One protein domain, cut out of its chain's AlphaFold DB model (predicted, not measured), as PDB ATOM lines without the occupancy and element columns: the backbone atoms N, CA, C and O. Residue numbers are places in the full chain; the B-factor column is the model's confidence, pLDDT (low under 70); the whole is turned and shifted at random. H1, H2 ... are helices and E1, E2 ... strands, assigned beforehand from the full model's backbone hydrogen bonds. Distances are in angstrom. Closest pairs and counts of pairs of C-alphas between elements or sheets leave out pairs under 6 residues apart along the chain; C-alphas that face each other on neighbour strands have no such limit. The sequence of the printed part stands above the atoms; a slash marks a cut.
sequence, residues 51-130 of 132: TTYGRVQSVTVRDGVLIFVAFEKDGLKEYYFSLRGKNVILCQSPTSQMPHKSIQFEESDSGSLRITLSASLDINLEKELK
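AT A GLANCE: This is residues 51 to 130 of the 132 residues of an uncharacterized protein of Gimesia maris (UniProt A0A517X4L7). Two small sheets are partly face to face, one a three-strand meander of E2, E3 and E4, the other a four-strand sheet of E1, E6, E7 and E5, with their strands slanting across each other. The chain passes between the sheets at E1 to E2 and again at E4 to E5, and the short helix H1 sits near the end of the printed part beside E2. The 80 printed residues have seven named strands and then one named helix. The order is E1, E6, E7, E5 in the mixed sheet and E2, E3, E4 in the antiparallel one, and the class is mostly strand. The whole is compact and rounded, with a radius of gyration of the C-alphas of 12.2 A and spans of 31 by 26 by 26 A.

HOW THE PARTS SIT: E1, residues 51 to 53, is an edge strand and the antiparallel neighbour of E6, residues 103 to 108; N 53 and O 103 are 2.8 A apart, within hydrogen-bond range. E2, residues 56 to 62, and E3, residues 65 to 72, form a hairpin, with N 60 and O 67 at 2.8 A. E3 and E4, residues 75 to 82, form the next hairpin of the meander, in which each strand is the antiparallel neighbour of the one before; N 70 and O 77 are 2.9 A apart. Between the sheets, the closest C-alphas of E2 and E6 are those of Val 56 and Ile 103, at 7.1 A. E5, residues 87 to 93, is an edge strand parallel to E7, residues 112 to 118, at 21 degrees, with N 91 and O 115 at 2.8 A. E6 and E7 form a hairpin, with N 106 and O 114 at 2.8 A. The sheet of E1, E6, E7 and E5 is twisted, its C-alphas lying up to 4.2 A off the best plane. H1, residues 125 to 128, only grazes the sheet of E2, E3 and E4; the closest C-alphas of H1 and E2 are those of Glu 128 and Val 61, at 5.8 A. H1 is too short for an O i to N i+4 pair; its one O i to N i+3 pair is within range.

IN THESE COORDINATES: E1 begins at C-alpha 51, (156.164, 152.627, 180.873), and is 6.7 A long. E2 is 17.3 A, E3 20.9 A and E4 23.1 A long. E5 is 18.8 A, E6 16.4 A and E7 19.6 A long, and E7 ends at C-alpha 118, (168.925, 154.084, 185.786). H1 is 5.0 A long and ends at C-alpha 128, (172.587, 165.696, 173.593).

THE WHOLE: The two C-alphas farthest apart are those of Asp 74 and Ser 110, at 34.6 A. The printed part has no cut, and no link is long. The mean pLDDT of the printed part is 81.9; residues 94 to 96 and 122 to 130 are under 70.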
ATOM      1  N   THR A  51     155.594 153.677 181.715       87.81
ATOM      2  CA  THR A  51     156.164 152.627 180.873       87.81
ATOM      3  C   THR A  51     157.629 152.467 181.220       87.81
ATOM      4  O   THR A  51     158.387 153.428 181.157       87.81
ATOM      5  N   THR A  52     158.037 151.257 181.594       87.75
ATOM      6  CA  THR A  52     159.433 150.958 181.935       87.75
ATOM      7  C   THR A  52     160.003 149.961 180.943       87.75
ATOM      8  O   THR A  52     159.447 148.881 180.756       87.75
ATOM      9  N   TYR A  53     161.142 150.305 180.351       88.31
ATOM     10  CA  TYR A  53     161.913 149.425 179.484       88.31
ATOM     11  C   TYR A  53     163.179 148.992 180.216       88.31
ATOM     12  O   TYR A  53     163.958 149.820 180.688       88.31
ATOM     13  N   GLY A  54     163.380 147.681 180.325       87.62
ATOM     14  CA  GLY A  54     164.594 147.090 180.886       87.62
ATOM     15  C   GLY A  54     165.609 146.709 179.809       87.62
ATOM     16  O   GLY A  54     165.296 146.688 178.622       87.62
ATOM     17  N   ARG A  55     166.824 146.347 180.238       89.06
ATOM     18  CA  ARG A  55     167.916 145.862 179.367       89.06
ATOM     19  C   ARG A  55     168.273 146.824 178.224       89.06
ATOM     20  O   ARG A  55     168.647 146.384 177.134       89.06
ATOM     21  N   VAL A  56     168.181 148.120 178.494       89.44
ATOM     22  CA  VAL A  56     168.576 149.196 177.585       89.44
ATOM     23  C   VAL A  56     170.086 149.135 177.361       89.44
ATOM     24  O   VAL A  56     170.864 149.040 178.312       89.44
ATOM     25  N   GLN A  57     170.501 149.145 176.099       88.94
ATOM     26  CA  GLN A  57     171.904 149.081 175.689       88.94
ATOM     27  C   GLN A  57     172.453 150.447 175.309       88.94
ATOM     28  O   GLN A  57     173.595 150.755 175.638       88.94
ATOM     29  N   SER A  58     171.639 151.266 174.651       86.50
ATOM     30  CA  SER A  58     172.002 152.621 174.258       86.50
ATOM     31  C   SER A  58     170.777 153.522 174.296       86.50
ATOM     32  O   SER A  58     169.648 153.068 174.112       86.50
ATOM     33  N   VAL A  59     171.024 154.800 174.546       86.75
ATOM     34  CA  VAL A  59     170.058 155.894 174.463       86.75
ATOM     35  C   VAL A  59     170.793 157.041 173.788       86.75
ATOM     36  O   VAL A  59     171.928 157.336 174.151       86.75
ATOM     37  N   THR A  60     170.158 157.654 172.804       86.56
ATOM     38  CA  THR A  60     170.656 158.830 172.104       86.56
ATOM     39  C   THR A  60     169.481 159.755 171.829       86.56
ATOM     40  O   THR A  60     168.348 159.305 171.661       86.56
ATOM     41  N   VAL A  61     169.740 161.047 171.733       85.56
ATOM     42  CA  VAL A  61     168.762 162.041 171.323       85.56
ATOM     43  C   VAL A  61     169.215 162.690 170.019       85.56
ATOM     44  O   VAL A  61     170.353 163.139 169.903       85.56
ATOM     45  N   ARG A  62     168.334 162.728 169.013       85.31
ATOM     46  CA  ARG A  62     168.579 163.405 167.729       85.31
ATOM     47  C   ARG A  62     167.337 164.150 167.266       85.31
ATOM     48  O   ARG A  62     166.246 163.587 167.268       85.31
ATOM     49  N   ASP A  63     167.508 165.407 166.862       84.62
ATOM     50  CA  ASP A  63     166.501 166.214 166.160       84.62
ATOM     51  C   ASP A  63     165.094 166.220 166.786       84.62
ATOM     52  O   ASP A  63     164.093 166.147 166.071       84.62
ATOM     53  N   GLY A  64     164.933 166.289 168.104       82.50
ATOM     54  CA  GLY A  64     163.586 166.189 168.687       82.50
ATOM     55  C   GLY A  64     163.188 164.814 169.206       82.50
ATOM     56  O   GLY A  64     162.094 164.698 169.753       82.50
ATOM     57  N   VAL A  65     163.992 163.775 168.983       87.56
ATOM     58  CA  VAL A  65     163.589 162.374 169.162       87.56
ATOM     59  C   VAL A  65     164.574 161.650 170.070       87.56
ATOM     60  O   VAL A  65     165.773 161.616 169.806       87.56
ATOM     61  N   LEU A  66     164.052 161.046 171.132       88.31
ATOM     62  CA  LEU A  66     164.777 160.087 171.951       88.31
ATOM     63  C   LEU A  66     164.739 158.726 171.258       88.31
ATOM     64  O   LEU A  66     163.665 158.178 171.005       88.31
ATOM     65  N   ILE A  67     165.915 158.184 170.994       89.44
ATOM     66  CA  ILE A  67     166.120 156.882 170.380       89.44
ATOM     67  C   ILE A  67     166.812 155.999 171.409       89.44
ATOM     68  O   ILE A  67     167.831 156.388 171.976       89.44
ATOM     69  N   PHE A  68     166.284 154.810 171.675       90.81
ATOM     70  CA  PHE A  68     166.973 153.856 172.541       90.81
ATOM     71  C   PHE A  68     166.847 152.430 172.037       90.81
ATOM     72  O   PHE A  68     165.849 152.051 171.430       90.81
ATOM     73  N   VAL A  69     167.864 151.625 172.322       89.94
ATOM     74  CA  VAL A  69     167.903 150.210 171.956       89.94
ATOM     75  C   VAL A  69     167.798 149.373 173.221       89.94
ATOM     76  O   VAL A  69     168.558 149.579 174.170       89.94
ATOM     77  N   ALA A  70     166.881 148.411 173.244       91.50
ATOM     78  CA  ALA A  70     166.672 147.499 174.365       91.50
ATOM     79  C   ALA A  70     166.613 146.038 173.899       91.50
ATOM     80  O   ALA A  70     166.227 145.744 172.768       91.50
ATOM     81  N   PHE A  71     167.003 145.112 174.777       88.75
ATOM     82  CA  PHE A  71     166.830 143.677 174.533       88.75
ATOM     83  C   PHE A  71     165.434 143.211 174.948       88.75
ATOM     84  O   PHE A  71     165.107 143.192 176.138       88.75
ATOM     85  N   GLU A  72     164.664 142.741 173.972       88.44
ATOM     86  CA  GLU A  72     163.383 142.064 174.155       88.44
ATOM     87  C   GLU A  72     163.507 140.547 173.959       88.44
ATOM     88  O   GLU A  72     164.600 140.009 173.765       88.44
ATOM     89  N   LYS A  73     162.373 139.841 174.040       87.12
ATOM     90  CA  LYS A  73     162.304 138.388 173.828       87.12
ATOM     91  C   LYS A  73     162.772 137.987 172.424       87.12
ATOM     92  O   LYS A  73     163.450 136.976 172.295       87.12
ATOM     93  N   ASP A  74     162.476 138.816 171.425       87.94
ATOM     94  CA  ASP A  74     162.770 138.550 170.011       87.94
ATOM     95  C   ASP A  74     164.119 139.129 169.548       87.94
ATOM     96  O   ASP A  74     164.477 139.023 168.376       87.94
ATOM     97  N   GLY A  75     164.893 139.730 170.463       90.56
ATOM     98  CA  GLY A  75     166.215 140.289 170.181       90.56
ATOM     99  C   GLY A  75     166.338 141.776 170.510       90.56
ATOM    100  O   GLY A  75     165.664 142.300 171.395       90.56
ATOM    101  N   LEU A  76     167.265 142.449 169.827       90.75
ATOM    102  CA  LEU A  76     167.484 143.887 169.968       90.75
ATOM    103  C   LEU A  76     166.385 144.651 169.236       90.75
ATOM    104  O   LEU A  76     166.162 144.435 168.046       90.75
ATOM    105  N   LYS A  77     165.742 145.576 169.945       92.31
ATOM    106  CA  LYS A  77     164.698 146.430 169.396       92.31
ATOM    107  C   LYS A  77     165.012 147.887 169.656       92.31
ATOM    108  O   LYS A  77     165.454 148.257 170.744       92.31
ATOM    109  N   GLU A  78     164.767 148.693 168.639       92.19
ATOM    110  CA  GLU A  78     164.945 150.132 168.684       92.19
ATOM    111  C   GLU A  78     163.603 150.828 168.907       92.19
ATOM    112  O   GLU A  78     162.570 150.438 168.359       92.19
ATOM    113  N   TYR A  79     163.635 151.857 169.740       91.12
ATOM    114  CA  TYR A  79     162.487 152.621 170.185       91.12
ATOM    115  C   TYR A  79     162.680 154.090 169.857       91.12
ATOM    116  O   TYR A  79     163.752 154.641 170.088       91.12
ATOM    117  N   TYR A  80     161.609 154.718 169.376       90.56
ATOM    118  CA  TYR A  80     161.599 156.107 168.934       90.56
ATOM    119  C   TYR A  80     160.513 156.870 169.686       90.56
ATOM    120  O   TYR A  80     159.332 156.538 169.593       90.56
ATOM    121  N   PHE A  81     160.906 157.911 170.414       87.38
ATOM    122  CA  PHE A  81     160.003 158.748 171.196       87.38
ATOM    123  C   PHE A  81     160.185 160.220 170.840       87.38
ATOM    124  O   PHE A  81     161.240 160.805 171.074       87.38
ATOM    125  N   SER A  82     159.134 160.842 170.304       87.25
ATOM    126  CA  SER A  82     159.139 162.281 170.033       87.25
ATOM    127  C   SER A  82     159.080 163.078 171.339       87.25
ATOM    128  O   SER A  82     158.150 162.927 172.134       87.25
ATOM    129  N   LEU A  83     160.071 163.946 171.529       85.12
ATOM    130  CA  LEU A  83     160.175 164.902 172.631       85.12
ATOM    131  C   LEU A  83     159.576 166.271 172.266       85.12
ATOM    132  O   LEU A  83     159.332 167.098 173.143       85.12
ATOM    133  N   ARG A  84     159.328 166.527 170.974       84.50
ATOM    134  CA  ARG A  84     158.838 167.823 170.483       84.50
ATOM    135  C   ARG A  84     157.448 168.138 171.039       84.50
ATOM    136  O   ARG A  84     156.556 167.294 171.022       84.50
ATOM    137  N   GLY A  85     157.262 169.376 171.497       80.69
ATOM    138  CA  GLY A  85     155.983 169.863 172.024       80.69
ATOM    139  C   GLY A  85     155.599 169.310 173.401       80.69
ATOM    140  O   GLY A  85     154.516 169.627 173.886       80.69
ATOM    141  N   LYS A  86     156.467 168.516 174.044       82.56
ATOM    142  CA  LYS A  86     156.278 168.018 175.411       82.56
ATOM    143  C   LYS A  86     157.211 168.754 176.367       82.56
ATOM    144  O   LYS A  86     158.339 169.082 176.010       82.56
ATOM    145  N   ASN A  87     156.763 168.987 177.600       81.69
ATOM    146  CA  ASN A  87     157.659 169.476 178.648       81.69
ATOM    147  C   ASN A  87     158.448 168.287 179.210       81.69
ATOM    148  O   ASN A  87     157.918 167.510 180.008       81.69
ATOM    149  N   VAL A  88     159.676 168.107 178.726       83.88
ATOM    150  CA  VAL A  88     160.506 166.948 179.060       83.88
ATOM    151  C   VAL A  88     161.321 167.218 180.317       83.88
ATOM    152  O   VAL A  88     162.131 168.139 180.362       83.88
ATOM    153  N   ILE A  89     161.137 166.374 181.331       83.19
ATOM    154  CA  ILE A  89     161.912 166.400 182.572       83.19
ATOM    155  C   ILE A  89     162.760 165.138 182.617       83.19
ATOM    156  O   ILE A  89     162.237 164.038 182.794       83.19
ATOM    157  N   LEU A  90     164.072 165.290 182.488       80.19
ATOM    158  CA  LEU A  90     165.000 164.176 182.640       80.19
ATOM    159  C   LEU A  90     165.423 164.027 184.094       80.19
ATOM    160  O   LEU A  90     165.712 165.001 184.787       80.19
ATOM    161  N   CYS A  91     165.422 162.791 184.568       81.56
ATOM    162  CA  CYS A  91     165.799 162.433 185.924       81.56
ATOM    163  C   CYS A  91     166.766 161.253 185.875       81.56
ATOM    164  O   CYS A  91     166.566 160.302 185.123       81.56
ATOM    165  N   GLN A  92     167.784 161.276 186.726       80.31
ATOM    166  CA  GLN A  92     168.601 160.099 186.984       80.31
ATOM    167  C   GLN A  92     168.209 159.543 188.349       80.31
ATOM    168  O   GLN A  92     168.269 160.241 189.362       80.31
ATOM    169  N   SER A  93     167.735 158.301 188.359       76.50
ATOM    170  CA  SER A  93     167.334 157.628 189.590       76.50
ATOM    171  C   SER A  93     168.558 157.160 190.384       76.50
ATOM    172  O   SER A  93     169.553 156.730 189.790       76.50
ATOM    173  N   PRO A  94     168.493 157.167 191.727       69.19
ATOM    174  CA  PRO A  94     169.459 156.446 192.546       69.19
ATOM    175  C   PRO A  94     169.372 154.942 192.255       69.19
ATOM    176  O   PRO A  94     168.274 154.399 192.132       69.19
ATOM    177  N   THR A  95     170.512 154.246 192.236       61.16
ATOM    178  CA  THR A  95     170.655 152.819 191.864       61.16
ATOM    179  C   THR A  95     169.707 151.853 192.597       61.16
ATOM    180  O   THR A  95     169.456 150.759 192.113       61.16
ATOM    181  N   SER A  96     169.168 152.242 193.757       62.50
ATOM    182  CA  SER A  96     168.260 151.422 194.574       62.50
ATOM    183  C   SER A  96     166.789 151.467 194.123       62.50
ATOM    184  O   SER A  96     166.019 150.567 194.440       62.50
ATOM    185  N   GLN A  97     166.372 152.502 193.385       71.12
ATOM    186  CA  GLN A  97     164.953 152.716 193.053       71.12
ATOM    187  C   GLN A  97     164.544 152.184 191.681       71.12
ATOM    188  O   GLN A  97     163.351 152.108 191.396       71.12
ATOM    189  N   MET A  98     165.505 151.819 190.832       77.50
ATOM    190  CA  MET A  98     165.238 151.526 189.431       77.50
ATOM    191  C   MET A  98     166.000 150.283 188.956       77.50
ATOM    192  O   MET A  98     167.159 150.104 189.341       77.50
ATOM    193  N   PRO A  99     165.395 149.419 188.116       81.19
ATOM    194  CA  PRO A  99     166.083 148.249 187.581       81.19
ATOM    195  C   PRO A  99     167.368 148.613 186.827       81.19
ATOM    196  O   PRO A  99     167.471 149.665 186.192       81.19
ATOM    197  N   HIS A 100     168.349 147.716 186.845       83.38
ATOM    198  CA  HIS A 100     169.609 147.925 186.135       83.38
ATOM    199  C   HIS A 100     169.383 148.065 184.619       83.38
ATOM    200  O   HIS A 100     168.610 147.303 184.033       83.38
ATOM    201  N   LYS A 101     170.092 149.006 183.980       86.25
ATOM    202  CA  LYS A 101     169.968 149.330 182.548       86.25
ATOM    203  C   LYS A 101     168.506 149.505 182.127       86.25
ATOM    204  O   LYS A 101     168.015 148.800 181.245       86.25
ATOM    205  N   SER A 102     167.793 150.406 182.791       86.75
ATOM    206  CA  SER A 102     166.393 150.682 182.476       86.75
ATOM    207  C   SER A 102     166.113 152.164 182.269       86.75
ATOM    208  O   SER A 102     166.842 153.036 182.754       86.75
ATOM    209  N   ILE A 103     165.040 152.414 181.526       88.81
ATOM    210  CA  ILE A 103     164.462 153.728 181.267       88.81
ATOM    211  C   ILE A 103     162.970 153.670 181.585       88.81
ATOM    212  O   ILE A 103     162.297 152.688 181.276       88.81
ATOM    213  N   GLN A 104     162.458 154.711 182.224       89.44
ATOM    214  CA  GLN A 104     161.072 154.815 182.643       89.44
ATOM    215  C   GLN A 104     160.503 156.125 182.134       89.44
ATOM    216  O   GLN A 104     161.103 157.187 182.295       89.44
ATOM    217  N   PHE A 105     159.333 156.025 181.531       88.75
ATOM    218  CA  PHE A 105     158.564 157.129 181.003       88.75
ATOM    219  C   PHE A 105     157.335 157.309 181.873       88.75
ATOM    220  O   PHE A 105     156.566 156.370 182.061       88.75
ATOM    221  N   GLU A 106     157.157 158.515 182.387       88.19
ATOM    222  CA  GLU A 106     155.969 158.934 183.114       88.19
ATOM    223  C   GLU A 106     155.369 160.130 182.387       88.19
ATOM    224  O   GLU A 106     155.908 161.241 182.424       88.19
ATOM    225  N   GLU A 107     154.245 159.909 181.715       83.81
ATOM    226  CA  GLU A 107     153.488 160.998 181.111       83.81
ATOM    227  C   GLU A 107     152.486 161.541 182.134       83.81
ATOM    228  O   GLU A 107     151.750 160.796 182.782       83.81
ATOM    229  N   SER A 108     152.508 162.856 182.332       77.56
ATOM    230  CA  SER A 108     151.533 163.562 183.162       77.56
ATOM    231  C   SER A 108     150.475 164.212 182.276       77.56
ATOM    232  O   SER A 108     150.791 164.704 181.193       77.56
ATOM    233  N   ASP A 109     149.244 164.302 182.782       71.81
ATOM    234  CA  ASP A 109     148.089 164.882 182.071       71.81
ATOM    235  C   ASP A 109     148.312 166.343 181.621       71.81
ATOM    236  O   ASP A 109     147.627 166.847 180.737       71.81
ATOM    237  N   SER A 110     149.311 167.026 182.190       72.44
ATOM    238  CA  SER A 110     149.746 168.383 181.840       72.44
ATOM    239  C   SER A 110     150.639 168.475 180.592       72.44
ATOM    240  O   SER A 110     151.257 169.516 180.368       72.44
ATOM    241  N   GLY A 111     150.788 167.399 179.810       72.94
ATOM    242  CA  GLY A 111     151.699 167.363 178.654       72.94
ATOM    243  C   GLY A 111     153.182 167.345 179.048       72.94
ATOM    244  O   GLY A 111     154.058 167.714 178.261       72.94
ATOM    245  N   SER A 112     153.473 166.952 180.290       83.00
ATOM    246  CA  SER A 112     154.838 166.805 180.794       83.00
ATOM    247  C   SER A 112     155.271 165.348 180.706       83.00
ATOM    248  O   SER A 112     154.576 164.464 181.207       83.00
ATOM    249  N   LEU A 113     156.427 165.103 180.095       85.88
ATOM    250  CA  LEU A 113     157.027 163.782 179.968       85.88
ATOM    251  C   LEU A 113     158.236 163.708 180.892       85.88
ATOM    252  O   LEU A 113     159.255 164.350 180.644       85.88
ATOM    253  N   ARG A 114     158.142 162.917 181.956       86.94
ATOM    254  CA  ARG A 114     159.287 162.630 182.812       86.94
ATOM    255  C   ARG A 114     159.974 161.364 182.319       86.94
ATOM    256  O   ARG A 114     159.341 160.321 182.199       86.94
ATOM    257  N   ILE A 115     161.266 161.475 182.038       87.75
ATOM    258  CA  ILE A 115     162.112 160.366 181.606       87.75
ATOM    259  C   ILE A 115     163.115 160.116 182.716       87.75
ATOM    260  O   ILE A 115     164.000 160.935 182.964       87.75
ATOM    261  N   THR A 116     162.970 158.985 183.391       88.06
ATOM    262  CA  THR A 116     163.885 158.561 184.442       88.06
ATOM    263  C   THR A 116     164.824 157.502 183.886       88.06
ATOM    264  O   THR A 116     164.386 156.549 183.246       88.06
ATOM    265  N   LEU A 117     166.120 157.662 184.122       85.94
ATOM    266  CA  LEU A 117     167.151 156.723 183.697       85.94
ATOM    267  C   LEU A 117     167.792 156.066 184.913       85.94
ATOM    268  O   LEU A 117     167.992 156.699 185.955       85.94
ATOM    269  N   SER A 118     168.128 154.786 184.780       85.38
ATOM    270  CA  SER A 118     168.925 154.084 185.786       85.38
ATOM    271  C   SER A 118     170.339 154.671 185.855       85.38
ATOM    272  O   SER A 118     170.940 154.957 184.820       85.38
ATOM    273  N   ALA A 119     170.913 154.781 187.057       80.62
ATOM    274  CA  ALA A 119     172.288 155.264 187.241       80.62
ATOM    275  C   ALA A 119     173.350 154.436 186.488       80.62
ATOM    276  O   ALA A 119     174.431 154.929 186.199       80.62
ATOM    277  N   SER A 120     173.036 153.182 186.154       78.75
ATOM    278  CA  SER A 120     173.897 152.275 185.384       78.75
ATOM    279  C   SER A 120     173.990 152.583 183.882       78.75
ATOM    280  O   SER A 120     174.754 151.920 183.183       78.75
ATOM    281  N   LEU A 121     173.179 153.509 183.360       77.19
ATOM    282  CA  LEU A 121     173.273 153.955 181.970       77.19
ATOM    283  C   LEU A 121     174.287 155.095 181.886       77.19
ATOM    284  O   LEU A 121     174.034 156.193 182.377       77.19
ATOM    285  N   ASP A 122     175.428 154.820 181.261       66.19
ATOM    286  CA  ASP A 122     176.510 155.787 181.075       66.19
ATOM    287  C   ASP A 122     176.221 156.679 179.859       66.19
ATOM    288  O   ASP A 122     176.758 156.488 178.769       66.19
ATOM    289  N   ILE A 123     175.243 157.576 180.008       66.44
ATOM    290  CA  ILE A 123     174.752 158.424 178.917       66.44
ATOM    291  C   ILE A 123     174.602 159.843 179.443       66.44
ATOM    292  O   ILE A 123     173.882 160.100 180.406       66.44
ATOM    293  N   ASN A 124     175.286 160.781 178.795       64.25
ATOM    294  CA  ASN A 124     175.226 162.192 179.144       64.25
ATOM    295  C   ASN A 124     174.159 162.893 178.293       64.25
ATOM    296  O   ASN A 124     174.473 163.557 177.305       64.25
ATOM    297  N   LEU A 125     172.888 162.725 178.670       61.84
ATOM    298  CA  LEU A 125     171.771 163.311 177.920       61.84
ATOM    299  C   LEU A 125     171.752 164.841 177.969       61.84
ATOM    300  O   LEU A 125     171.254 165.467 177.042       61.84
ATOM    301  N   GLU A 126     172.331 165.465 178.997       61.28
ATOM    302  CA  GLU A 126     172.415 166.930 179.065       61.28
ATOM    303  C   GLU A 126     173.209 167.528 177.902       61.28
ATOM    304  O   GLU A 126     172.913 168.639 177.463       61.28
ATOM    305  N   LYS A 127     174.221 166.812 177.398       64.31
ATOM    306  CA  LYS A 127     174.941 167.238 176.196       64.31
ATOM    307  C   LYS A 127     174.083 167.090 174.945       64.31
ATOM    308  O   LYS A 127     174.070 168.001 174.133       64.31
ATOM    309  N   GLU A 128     173.355 165.987 174.810       62.94
ATOM    310  CA  GLU A 128     172.587 165.696 173.593       62.94
ATOM    311  C   GLU A 128     171.315 166.547 173.445       62.94
ATOM    312  O   GLU A 128     170.847 166.766 172.332       62.94
ATOM    313  N   LEU A 129     170.763 167.065 174.547       62.16
ATOM    314  CA  LEU A 129     169.602 167.964 174.525       62.16
ATOM    315  C   LEU A 129     169.953 169.455 174.434       62.16
ATOM    316  O   LEU A 129     169.045 170.270 174.305       62.16
ATOM    317  N   LYS A 130     171.233 169.843 174.507       59.91
ATOM    318  CA  LYS A 130     171.644 171.250 174.322       59.91
ATOM    319  C   LYS A 130     171.597 171.710 172.868       59.91
ATOM    320  O   LYS A 130     171.531 172.911 172.635       59.91
TER     321      LYS A 130